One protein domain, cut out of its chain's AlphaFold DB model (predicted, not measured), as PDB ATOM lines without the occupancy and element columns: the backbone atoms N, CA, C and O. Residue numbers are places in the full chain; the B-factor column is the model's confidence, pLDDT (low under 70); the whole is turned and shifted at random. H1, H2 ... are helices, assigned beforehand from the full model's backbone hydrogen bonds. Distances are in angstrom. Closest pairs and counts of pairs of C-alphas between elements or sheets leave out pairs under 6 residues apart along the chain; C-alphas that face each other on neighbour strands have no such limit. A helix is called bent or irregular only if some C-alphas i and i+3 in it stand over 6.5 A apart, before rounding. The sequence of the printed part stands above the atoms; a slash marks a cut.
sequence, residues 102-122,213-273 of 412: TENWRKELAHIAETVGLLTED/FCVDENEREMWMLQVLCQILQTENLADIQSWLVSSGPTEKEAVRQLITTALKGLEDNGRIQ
ATOM      1  N   THR A 102     -41.039  15.687 -50.652       70.56
ATOM      2  CA  THR A 102     -41.744  15.516 -49.368       70.56
ATOM      3  C   THR A 102     -41.156  16.333 -48.212       70.56
ATOM      4  O   THR A 102     -41.776  16.394 -47.153       70.56
ATOM      5  N   GLU A 103     -40.010  16.997 -48.399       86.12
ATOM      6  CA  GLU A 103     -39.475  17.997 -47.460       86.12
ATOM      7  C   GLU A 103     -39.587  19.445 -47.968       86.12
ATOM      8  O   GLU A 103     -39.455  20.381 -47.178       86.12
ATOM      9  N   ASN A 104     -39.850  19.678 -49.259       92.19
ATOM     10  CA  ASN A 104     -39.908  21.037 -49.807       92.19
ATOM     11  C   ASN A 104     -41.113  21.822 -49.268       92.19
ATOM     12  O   ASN A 104     -40.952  22.973 -48.865       92.19
ATOM     13  N   TRP A 105     -42.283  21.186 -49.128       93.25
ATOM     14  CA  TRP A 105     -43.443  21.828 -48.491       93.25
ATOM     15  C   TRP A 105     -43.180  22.215 -47.029       93.25
ATOM     16  O   TRP A 105     -43.711  23.222 -46.569       93.25
ATOM     17  N   ARG A 106     -42.334  21.467 -46.303       93.69
ATOM     18  CA  ARG A 106     -41.954  21.783 -44.915       93.69
ATOM     19  C   ARG A 106     -41.049  23.006 -44.834       93.69
ATOM     20  O   ARG A 106     -41.266  23.850 -43.973       93.69
ATOM     21  N   LYS A 107     -40.092  23.147 -45.758       93.56
ATOM     22  CA  LYS A 107     -39.236  24.345 -45.865       93.56
ATOM     23  C   LYS A 107     -40.065  25.594 -46.175       93.56
ATOM     24  O   LYS A 107     -39.872  26.628 -45.547       93.56
ATOM     25  N   GLU A 108     -41.022  25.479 -47.093       94.56
ATOM     26  CA  GLU A 108     -41.962  26.557 -47.429       94.56
ATOM     27  C   GLU A 108     -42.873  26.909 -46.243       94.56
ATOM     28  O   GLU A 108     -43.033  28.084 -45.912       94.56
ATOM     29  N   LEU A 109     -43.410  25.909 -45.536       94.25
ATOM     30  CA  LEU A 109     -44.218  26.114 -44.333       94.25
ATOM     31  C   LEU A 109     -43.423  26.799 -43.210       94.25
ATOM     32  O   LEU A 109     -43.920  27.748 -42.606       94.25
ATOM     33  N   ALA A 110     -42.185  26.355 -42.969       92.06
ATOM     34  CA  ALA A 110     -41.273  26.952 -42.000       92.06
ATOM     35  C   ALA A 110     -40.926  28.401 -42.372       92.06
ATOM     36  O   ALA A 110     -40.999  29.274 -41.514       92.06
ATOM     37  N   HIS A 111     -40.663  28.696 -43.653       92.75
ATOM     38  CA  HIS A 111     -40.454  30.069 -44.120       92.75
ATOM     39  C   HIS A 111     -41.693  30.942 -43.860       92.75
ATOM     40  O   HIS A 111     -41.555  32.079 -43.393       92.75
ATOM     41  N   ILE A 112     -42.909  30.460 -44.144       93.56
ATOM     42  CA  ILE A 112     -44.129  31.225 -43.839       93.56
ATOM     43  C   ILE A 112     -44.229  31.454 -42.323       93.56
ATOM     44  O   ILE A 112     -44.435  32.596 -41.922       93.56
ATOM     45  N   ALA A 113     -44.005  30.430 -41.495       91.75
ATOM     46  CA  ALA A 113     -44.039  30.536 -40.034       91.75
ATOM     47  C   ALA A 113     -43.018  31.550 -39.481       91.75
ATOM     48  O   ALA A 113     -43.393  32.430 -38.708       91.75
ATOM     49  N   GLU A 114     -41.760  31.491 -39.934       89.81
ATOM     50  CA  GLU A 114     -40.686  32.424 -39.560       89.81
ATOM     51  C   GLU A 114     -41.047  33.869 -39.939       89.81
ATOM     52  O   GLU A 114     -40.917  34.778 -39.121       89.81
ATOM     53  N   THR A 115     -41.579  34.090 -41.150       88.25
ATOM     54  CA  THR A 115     -41.974  35.444 -41.604       88.25
ATOM     55  C   THR A 115     -43.193  35.977 -40.846       88.25
ATOM     56  O   THR A 115     -43.377  37.184 -40.720       88.25
ATOM     57  N   VAL A 116     -44.029  35.071 -40.339       88.12
ATOM     58  CA  VAL A 116     -45.181  35.341 -39.467       88.12
ATOM     59  C   VAL A 116     -44.757  35.390 -37.982       88.12
ATOM     60  O   VAL A 116     -45.601  35.470 -37.097       88.12
ATOM     61  N   GLY A 117     -43.450  35.371 -37.681       85.56
ATOM     62  CA  GLY A 117     -42.908  35.539 -36.327       85.56
ATOM     63  C   GLY A 117     -43.127  34.355 -35.380       85.56
ATOM     64  O   GLY A 117     -42.924  34.491 -34.174       85.56
ATOM     65  N   LEU A 118     -43.509  33.191 -35.908       83.19
ATOM     66  CA  LEU A 118     -43.708  31.949 -35.160       83.19
ATOM     67  C   LEU A 118     -42.403  31.147 -35.135       83.19
ATOM     68  O   LEU A 118     -42.217  30.177 -35.876       83.19
ATOM     69  N   LEU A 119     -41.477  31.604 -34.297       79.06
ATOM     70  CA  LEU A 119     -40.148  31.018 -34.151       79.06
ATOM     71  C   LEU A 119     -40.108  29.957 -33.042       79.06
ATOM     72  O   LEU A 119     -40.795  30.081 -32.027       79.06
ATOM     73  N   THR A 120     -39.271  28.940 -33.226       79.50
ATOM     74  CA  THR A 120     -38.944  27.930 -32.199       79.50
ATOM     75  C   THR A 120     -37.890  28.445 -31.209       79.50
ATOM     76  O   THR A 120     -37.214  29.442 -31.474       79.50
ATOM     77  N   GLU A 121     -37.689  27.753 -30.073       73.62
ATOM     78  CA  GLU A 121     -36.616  28.102 -29.115       73.62
ATOM     79  C   GLU A 121     -35.233  28.133 -29.777       73.62
ATOM     80  O   GLU A 121     -34.438  29.037 -29.513       73.62
ATOM     81  N   ASP A 122     -34.957  27.167 -30.656       77.56
ATOM     82  CA  ASP A 122     -33.672  27.048 -31.342       77.56
ATOM     83  C   ASP A 122     -33.451  28.212 -32.320       77.56
ATOM     84  O   ASP A 122     -32.387  28.829 -32.307       77.56
ATOM     85  N   PHE A 213     -43.699  32.062 -26.406       49.78
ATOM     86  CA  PHE A 213     -44.207  30.720 -26.671       49.78
ATOM     87  C   PHE A 213     -43.123  29.948 -27.424       49.78
ATOM     88  O   PHE A 213     -43.032  30.037 -28.644       49.78
ATOM     89  N   CYS A 214     -42.301  29.196 -26.694       53.22
ATOM     90  CA  CYS A 214     -41.552  28.103 -27.295       53.22
ATOM     91  C   CYS A 214     -42.564  27.043 -27.738       53.22
ATOM     92  O   CYS A 214     -43.080  26.293 -26.910       53.22
ATOM     93  N   VAL A 215     -42.877  27.035 -29.029       63.72
ATOM     94  CA  VAL A 215     -43.708  26.014 -29.663       63.72
ATOM     95  C   VAL A 215     -42.769  24.972 -30.266       63.72
ATOM     96  O   VAL A 215     -41.851  25.335 -31.006       63.72
ATOM     97  N   ASP A 216     -42.986  23.692 -29.954       79.56
ATOM     98  CA  ASP A 216     -42.231  22.594 -30.572       79.56
ATOM     99  C   ASP A 216     -42.398  22.642 -32.100       79.56
ATOM    100  O   ASP A 216     -43.470  22.977 -32.607       79.56
ATOM    101  N   GLU A 217     -41.377  22.248 -32.868       80.31
ATOM    102  CA  GLU A 217     -41.428  22.319 -34.340       80.31
ATOM    103  C   GLU A 217     -42.659  21.594 -34.926       80.31
ATOM    104  O   GLU A 217     -43.314  22.111 -35.830       80.31
ATOM    105  N   ASN A 218     -43.039  20.453 -34.336       85.56
ATOM    106  CA  ASN A 218     -44.239  19.695 -34.707       85.56
ATOM    107  C   ASN A 218     -45.549  20.431 -34.369       85.56
ATOM    108  O   ASN A 218     -46.517  20.344 -35.123       85.56
ATOM    109  N   GLU A 219     -45.603  21.140 -33.239       86.19
ATOM    110  CA  GLU A 219     -46.775  21.929 -32.839       86.19
ATOM    111  C   GLU A 219     -46.922  23.169 -33.731       86.19
ATOM    112  O   GLU A 219     -48.035  23.516 -34.129       86.19
ATOM    113  N   ARG A 220     -45.799  23.780 -34.127       88.00
ATOM    114  CA  ARG A 220     -45.750  24.879 -35.095       88.00
ATOM    115  C   ARG A 220     -46.216  24.426 -36.477       88.00
ATOM    116  O   ARG A 220     -47.064  25.090 -37.069       88.00
ATOM    117  N   GLU A 221     -45.690  23.306 -36.977       91.50
ATOM    118  CA  GLU A 221     -46.121  22.685 -38.238       91.50
ATOM    119  C   GLU A 221     -47.635  22.427 -38.214       91.50
ATOM    120  O   GLU A 221     -48.349  22.850 -39.124       91.50
ATOM    121  N   MET A 222     -48.141  21.823 -37.134       91.56
ATOM    122  CA  MET A 222     -49.564  21.531 -36.960       91.56
ATOM    123  C   MET A 222     -50.437  22.794 -36.942       91.56
ATOM    124  O   MET A 222     -51.442  22.862 -37.651       91.56
ATOM    125  N   TRP A 223     -50.054  23.811 -36.163       90.94
ATOM    126  CA  TRP A 223     -50.801  25.067 -36.063       90.94
ATOM    127  C   TRP A 223     -50.831  25.811 -37.402       90.94
ATOM    128  O   TRP A 223     -51.887  26.272 -37.836       90.94
ATOM    129  N   MET A 224     -49.693  25.870 -38.100       93.44
ATOM    130  CA  MET A 224     -49.595  26.498 -39.417       93.44
ATOM    131  C   MET A 224     -50.443  25.775 -40.464       93.44
ATOM    132  O   MET A 224     -51.169  26.432 -41.208       93.44
ATOM    133  N   LEU A 225     -50.418  24.436 -40.495       94.25
ATOM    134  CA  LEU A 225     -51.303  23.653 -41.361       94.25
ATOM    135  C   LEU A 225     -52.778  23.933 -41.047       94.25
ATOM    136  O   LEU A 225     -53.556  24.171 -41.968       94.25
ATOM    137  N   GLN A 226     -53.160  23.996 -39.767       93.56
ATOM    138  CA  GLN A 226     -54.532  24.314 -39.367       93.56
ATOM    139  C   GLN A 226     -54.965  25.721 -39.813       93.56
ATOM    140  O   GLN A 226     -56.096  25.888 -40.275       93.56
ATOM    141  N   VAL A 227     -54.094  26.729 -39.713       94.06
ATOM    142  CA  VAL A 227     -54.381  28.091 -40.199       94.06
ATOM    143  C   VAL A 227     -54.494  28.129 -41.725       94.06
ATOM    144  O   VAL A 227     -55.420  28.753 -42.247       94.06
ATOM    145  N   LEU A 228     -53.626  27.411 -42.445       95.19
ATOM    146  CA  LEU A 228     -53.716  27.281 -43.901       95.19
ATOM    147  C   LEU A 228     -55.014  26.585 -44.338       95.19
ATOM    148  O   LEU A 228     -55.648  27.078 -45.270       95.19
ATOM    149  N   CYS A 229     -55.478  25.543 -43.630       95.81
ATOM    150  CA  CYS A 229     -56.797  24.935 -43.866       95.81
ATOM    151  C   CYS A 229     -57.921  25.984 -43.823       95.81
ATOM    152  O   CYS A 229     -58.796  25.994 -44.687       95.81
ATOM    153  N   GLN A 230     -57.902  26.884 -42.830       95.38
ATOM    154  CA  GLN A 230     -58.944  27.908 -42.677       95.38
ATOM    155  C   GLN A 230     -58.877  28.988 -43.767       95.38
ATOM    156  O   GLN A 230     -59.914  29.379 -44.297       95.38
ATOM    157  N   ILE A 231     -57.678  29.468 -44.116       94.94
ATOM    158  CA  ILE A 231     -57.508  30.547 -45.106       94.94
ATOM    159  C   ILE A 231     -57.796  30.052 -46.526       94.94
ATOM    160  O   ILE A 231     -58.498  30.726 -47.277       94.94
ATOM    161  N   LEU A 232     -57.287  28.870 -46.881       95.62
ATOM    162  CA  LEU A 232     -57.489  28.249 -48.194       95.62
ATOM    163  C   LEU A 232     -58.832  27.503 -48.304       95.62
ATOM    164  O   LEU A 232     -59.154  26.989 -49.371       95.62
ATOM    165  N   GLN A 233     -59.611  27.444 -47.216       96.69
ATOM    166  CA  GLN A 233     -60.908  26.760 -47.121       96.69
ATOM    167  C   GLN A 233     -60.857  25.287 -47.569       96.69
ATOM    168  O   GLN A 233     -61.796  24.779 -48.179       96.69
ATOM    169  N   THR A 234     -59.763  24.591 -47.244       95.94
ATOM    170  CA  THR A 234     -59.576  23.161 -47.534       95.94
ATOM    171  C   THR A 234     -59.410  22.349 -46.253       95.94
ATOM    172  O   THR A 234     -58.751  22.765 -45.302       95.94
ATOM    173  N   GLU A 235     -60.021  21.167 -46.232       93.94
ATOM    174  CA  GLU A 235     -59.883  20.167 -45.167       93.94
ATOM    175  C   GLU A 235     -58.800  19.114 -45.469       93.94
ATOM    176  O   GLU A 235     -58.453  18.306 -44.605       93.94
ATOM    177  N   ASN A 236     -58.245  19.116 -46.685       95.06
ATOM    178  CA  ASN A 236     -57.307  18.104 -47.151       95.06
ATOM    179  C   ASN A 236     -55.853  18.590 -47.055       95.06
ATOM    180  O   ASN A 236     -55.402  19.450 -47.814       95.06
ATOM    181  N   LEU A 237     -55.083  17.967 -46.159       93.50
ATOM    182  CA  LEU A 237     -53.658  18.263 -45.978       93.50
ATOM    183  C   LEU A 237     -52.824  18.015 -47.245       93.50
ATOM    184  O   LEU A 237     -51.841  18.722 -47.449       93.50
ATOM    185  N   ALA A 238     -53.202  17.060 -48.103       93.62
ATOM    186  CA  ALA A 238     -52.471  16.796 -49.343       93.62
ATOM    187  C   ALA A 238     -52.566  17.977 -50.325       93.62
ATOM    188  O   ALA A 238     -51.581  18.308 -50.988       93.62
ATOM    189  N   ASP A 239     -53.709  18.666 -50.358       95.00
ATOM    190  CA  ASP A 239     -53.897  19.838 -51.212       95.00
ATOM    191  C   ASP A 239     -53.040  21.003 -50.703       95.00
ATOM    192  O   ASP A 239     -52.347  21.632 -51.498       95.00
ATOM    193  N   ILE A 240     -52.970  21.214 -49.381       95.81
ATOM    194  CA  ILE A 240     -52.080  22.216 -48.763       95.81
ATOM    195  C   ILE A 240     -50.607  21.898 -49.035       95.81
ATOM    196  O   ILE A 240     -49.845  22.795 -49.381       95.81
ATOM    197  N   GLN A 241     -50.195  20.634 -48.920       94.25
ATOM    198  CA  GLN A 241     -48.831  20.211 -49.251       94.25
ATOM    199  C   GLN A 241     -48.507  20.487 -50.726       94.25
ATOM    200  O   GLN A 241     -47.438  21.017 -51.027       94.25
ATOM    201  N   SER A 242     -49.442  20.202 -51.640       93.38
ATOM    202  CA  SER A 242     -49.273  20.499 -53.066       93.38
ATOM    203  C   SER A 242     -49.215  22.009 -53.348       93.38
ATOM    204  O   SER A 242     -48.362  22.458 -54.115       93.38
ATOM    205  N   TRP A 243     -50.052  22.801 -52.670       96.44
ATOM    206  CA  TRP A 243     -50.101  24.262 -52.748       96.44
ATOM    207  C   TRP A 243     -48.791  24.881 -52.245       96.44
ATOM    208  O   TRP A 243     -48.169  25.670 -52.947       96.44
ATOM    209  N   LEU A 244     -48.280  24.442 -51.091       95.75
ATOM    210  CA  LEU A 244     -47.007  24.915 -50.533       95.75
ATOM    211  C   LEU A 244     -45.827  24.727 -51.498       95.75
ATOM    212  O   LEU A 244     -44.958  25.592 -51.549       95.75
ATOM    213  N   VAL A 245     -45.793  23.648 -52.288       95.44
ATOM    214  CA  VAL A 245     -44.733  23.433 -53.294       95.44
ATOM    215  C   VAL A 245     -44.998  24.204 -54.591       95.44
ATOM    216  O   VAL A 245     -44.075  24.809 -55.132       95.44
ATOM    217  N   SER A 246     -46.234  24.189 -55.099       95.31
ATOM    218  CA  SER A 246     -46.553  24.657 -56.460       95.31
ATOM    219  C   SER A 246     -46.997  26.119 -56.572       95.31
ATOM    220  O   SER A 246     -46.881  26.695 -57.655       95.31
ATOM    221  N   SER A 247     -47.473  26.741 -55.489       96.44
ATOM    222  CA  SER A 247     -48.003  28.106 -55.537       96.44
ATOM    223  C   SER A 247     -46.950  29.175 -55.778       96.44
ATOM    224  O   SER A 247     -45.829  29.136 -55.255       96.44
ATOM    225  N   GLY A 248     -47.368  30.192 -56.529       96.06
ATOM    226  CA  GLY A 248     -46.544  31.350 -56.838       96.06
ATOM    227  C   GLY A 248     -46.204  32.177 -55.588       96.06
ATOM    228  O   GLY A 248     -46.987  32.222 -54.632       96.06
ATOM    229  N   PRO A 249     -45.069  32.901 -55.588       95.12
ATOM    230  CA  PRO A 249     -44.657  33.718 -54.444       95.12
ATOM    231  C   PRO A 249     -45.683  34.810 -54.097       95.12
ATOM    232  O   PRO A 249     -45.812  35.180 -52.937       95.12
ATOM    233  N   THR A 250     -46.454  35.287 -55.079       97.25
ATOM    234  CA  THR A 250     -47.540  36.262 -54.897       97.25
ATOM    235  C   THR A 250     -48.715  35.710 -54.088       97.25
ATOM    236  O   THR A 250     -49.279  36.430 -53.271       97.25
ATOM    237  N   GLU A 251     -49.077  34.440 -54.282       96.75
ATOM    238  CA  GLU A 251     -50.163  33.782 -53.541       96.75
ATOM    239  C   GLU A 251     -49.736  33.503 -52.098       96.75
ATOM    240  O   GLU A 251     -50.469  33.795 -51.154       96.75
ATOM    241  N   LYS A 252     -48.501  33.010 -51.930       95.94
ATOM    242  CA  LYS A 252     -47.878  32.783 -50.619       95.94
ATOM    243  C   LYS A 252     -47.762  34.078 -49.815       95.94
ATOM    244  O   LYS A 252     -48.059  34.082 -48.623       95.94
ATOM    245  N   GLU A 253     -47.397  35.184 -50.463       96.00
ATOM    246  CA  GLU A 253     -47.350  36.516 -49.848       96.00
ATOM    247  C   GLU A 253     -48.749  37.035 -49.469       96.00
ATOM    248  O   GLU A 253     -48.923  37.563 -48.373       96.00
ATOM    249  N   ALA A 254     -49.773  36.826 -50.304       96.56
ATOM    250  CA  ALA A 254     -51.148  37.194 -49.959       96.56
ATOM    251  C   ALA A 254     -51.668  36.414 -48.733       96.56
ATOM    252  O   ALA A 254     -52.230  37.005 -47.810       96.56
ATOM    253  N   VAL A 255     -51.423  35.099 -48.676       96.62
ATOM    254  CA  VAL A 255     -51.760  34.267 -47.507       96.62
ATOM    255  C   VAL A 255     -50.978  34.710 -46.270       96.62
ATOM    256  O   VAL A 255     -51.572  34.873 -45.206       96.62
ATOM    257  N   ARG A 256     -49.676  34.988 -46.398       94.12
ATOM    258  CA  ARG A 256     -48.844  35.541 -45.317       94.12
ATOM    259  C   ARG A 256     -49.441  36.836 -44.757       94.12
ATOM    260  O   ARG A 256     -49.622  36.935 -43.547       94.12
ATOM    261  N   GLN A 257     -49.821  37.785 -45.614       95.50
ATOM    262  CA  GLN A 257     -50.446  39.046 -45.197       95.50
ATOM    263  C   GLN A 257     -51.789  38.837 -44.484       95.50
ATOM    264  O   GLN A 257     -52.074  39.548 -43.516       95.50
ATOM    265  N   LEU A 258     -52.593  37.850 -44.896       95.94
ATOM    266  CA  LEU A 258     -53.815  37.469 -44.181       95.94
ATOM    267  C   LEU A 258     -53.507  36.925 -42.778       95.94
ATOM    268  O   LEU A 258     -54.160  37.348 -41.822       95.94
ATOM    269  N   ILE A 259     -52.493  36.064 -42.623       94.50
ATOM    270  CA  ILE A 259     -52.094  35.540 -41.305       94.50
ATOM    271  C   ILE A 259     -51.569  36.673 -40.410       94.50
ATOM    272  O   ILE A 259     -52.035  36.815 -39.280       94.50
ATOM    273  N   THR A 260     -50.675  37.532 -40.912       92.38
ATOM    274  CA  THR A 260     -50.158  38.693 -40.163       92.38
ATOM    275  C   THR A 260     -51.282  39.647 -39.746       92.38
ATOM    276  O   THR A 260     -51.303  40.120 -38.611       92.38
ATOM    277  N   THR A 261     -52.255  39.901 -40.628       93.56
ATOM    278  CA  THR A 261     -53.415  40.757 -40.320       93.56
ATOM    279  C   THR A 261     -54.322  40.120 -39.265       93.56
ATOM    280  O   THR A 261     -54.790  40.815 -38.362       93.56
ATOM    281  N   ALA A 262     -54.542  38.804 -39.333       90.50
ATOM    282  CA  ALA A 262     -55.318  38.071 -38.338       90.50
ATOM    283  C   ALA A 262     -54.633  38.073 -36.961       90.50
ATOM    284  O   ALA A 262     -55.285  38.389 -35.967       90.50
ATOM    285  N   LEU A 263     -53.326  37.787 -36.898       87.62
ATOM    286  CA  LEU A 263     -52.549  37.822 -35.653       87.62
ATOM    287  C   LEU A 263     -52.567  39.211 -35.018       87.62
ATOM    288  O   LEU A 263     -52.954  39.332 -33.857       87.62
ATOM    289  N   LYS A 264     -52.272  40.259 -35.794       87.94
ATOM    290  CA  LYS A 264     -52.362  41.643 -35.319       87.94
ATOM    291  C   LYS A 264     -53.766  41.976 -34.803       87.94
ATOM    292  O   LYS A 264     -53.913  42.577 -33.746       87.94
ATOM    293  N   GLY A 265     -54.811  41.523 -35.497       88.62
ATOM    294  CA  GLY A 265     -56.189  41.663 -35.028       88.62
ATOM    295  C   GLY A 265     -56.457  40.955 -33.692       88.62
ATOM    296  O   GLY A 265     -57.289  41.421 -32.920       88.62
ATOM    297  N   LEU A 266     -55.772  39.853 -33.373       84.38
ATOM    298  CA  LEU A 266     -55.876  39.189 -32.066       84.38
ATOM    299  C   LEU A 266     -55.061  39.899 -30.968       84.38
ATOM    300  O   LEU A 266     -55.504  39.897 -29.815       84.38
ATOM    301  N   GLU A 267     -53.932  40.521 -31.316       85.69
ATOM    302  CA  GLU A 267     -53.134  41.384 -30.429       85.69
ATOM    303  C   GLU A 267     -53.888  42.673 -30.068       85.69
ATOM    304  O   GLU A 267     -54.049  42.979 -28.887       85.69
ATOM    305  N   ASP A 268     -54.445  43.376 -31.063       87.56
ATOM    306  CA  ASP A 268     -55.252  44.595 -30.883       87.56
ATOM    307  C   ASP A 268     -56.496  44.331 -30.000       87.56
ATOM    308  O   ASP A 268     -56.946  45.200 -29.253       87.56
ATOM    309  N   ASN A 269     -57.035  43.106 -30.042       88.38
ATOM    310  CA  ASN A 269     -58.137  42.645 -29.188       88.38
ATOM    311  C   ASN A 269     -57.688  42.119 -27.805       88.38
ATOM    312  O   ASN A 269     -58.526  41.633 -27.040       88.38
ATOM    313  N   GLY A 270     -56.390  42.146 -27.485       83.19
ATOM    314  CA  GLY A 270     -55.828  41.663 -26.218       83.19
ATOM    315  C   GLY A 270     -56.013  40.161 -25.959       83.19
ATOM    316  O   GLY A 270     -55.889  39.719 -24.817       83.19
ATOM    317  N   ARG A 271     -56.345  39.370 -26.990       78.62
ATOM    318  CA  ARG A 271     -56.515  37.907 -26.880       78.62
ATOM    319  C   ARG A 271     -55.187  37.169 -26.919       78.62
ATOM    320  O   ARG A 271     -55.057  36.112 -26.311       78.62
ATOM    321  N   ILE A 272     -54.233  37.727 -27.651       78.25
ATOM    322  CA  ILE A 272     -52.841  37.303 -27.672       78.25
ATOM    323  C   ILE A 272     -52.054  38.447 -27.031       78.25
ATOM    324  O   ILE A 272     -52.191  39.598 -27.441       78.25
ATOM    325  N   GLN A 273     -51.273  38.144 -25.991       63.62
ATOM    326  CA  GLN A 273     -50.220  39.061 -25.545       63.62
ATOM    327  C   GLN A 273     -49.279  39.249 -26.732       63.62
ATOM    328  O   GLN A 273     -48.855  38.211 -27.250       63.62
TER     329      GLN A 273
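This is residues 102 to 122 and 213 to 273 of the 412 residues of the protein "Hypothetical protein" of Didymodactylos carnosus (UniProt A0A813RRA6). Three helices, H1, H2 and H3, pack on one another in three directions, each about perpendicular to the other two, and a fourth and longest helix, H4, runs past the last residues of H1 and H2. Residues 265 to 270, of which 265 to 268 belong to H4, stick out of this cluster, and the unnamed stretches on the two sides of the cut are residues 116 to 122, which follow H1, and residues 213 to 216, which come before H2. The printed part has 82 residues with four named helices, in the order H1, H2, H3, H4, and no named strand; its class is all helix. It is compact, with a radius of gyration of the C-alphas of 12.6 A and spans of 35 by 26 by 22 A.

Begin with H1, residues 102 to 115; with H2, residues 217 to 231, it is a hub, each touching three other helices. Look at Ala 113 and Met 224, whose C-alphas are the closest of H1 and H2 at 6.9 A; the two touch about perpendicular, at 82 degrees, H2 with residues 220 to 224 alone. H3, residues 237 to 246, touches H1 about perpendicular at 80 degrees, with the C-alphas of Trp 105 and Leu 244 closest at 5.1 A. H3 also touches H2, about perpendicular at 89 degrees, and H2 does so with residues 225 to 229 alone; the closest C-alphas are those of Leu 228 and Ile 240, 7.2 A apart. H4, residues 249 to 268, only just touches H1, with 3 pairs of C-alphas within 8 A, the closest those of Ile 112 and Arg 256 at 6.6 A; the two run the same way at a steep tilt of 45 degrees. H4 also only just touches H2, with 3 such pairs, the closest C-alphas being those of Ile 231 and Val 255 at 7.3 A, about perpendicular at 81 degrees. H3 and H4 are close but not clearly touching, their closest C-alphas, of Leu 244 and Lys 252, being 7.9 A apart. Every O i to N i+4 pair is within hydrogen-bond range in H2, H3 and H4, and 9 of 10 are in H1.

Find C-alpha 102 at (-41.744, 15.516, -49.368), where H1 begins; it runs 21.4 A to C-alpha 115. H1 is only just irregular, with C-alphas 102 and 105 6.6 A apart. H2 starts at C-alpha 217, (-41.428, 22.319, -34.340), and runs 21.0 A to C-alpha 231; H3 follows from 237 to 246. H4 runs 28.0 A from C-alpha 249 to C-alpha 268 at (-55.252, 44.595, -30.883).

The two C-alphas farthest apart, those of Thr 102 and Gly 270, are 37.7 A apart. Residues 123 to 212 are not printed, and C-alphas 122 and 213 stand 12.1 A apart across this cut, in the link from H1 to H2. The links H2 to H3 and H3 to H4 are tight. The mean pLDDT of the printed part is 89.2; residues 213 to 215 and 273 are under 70.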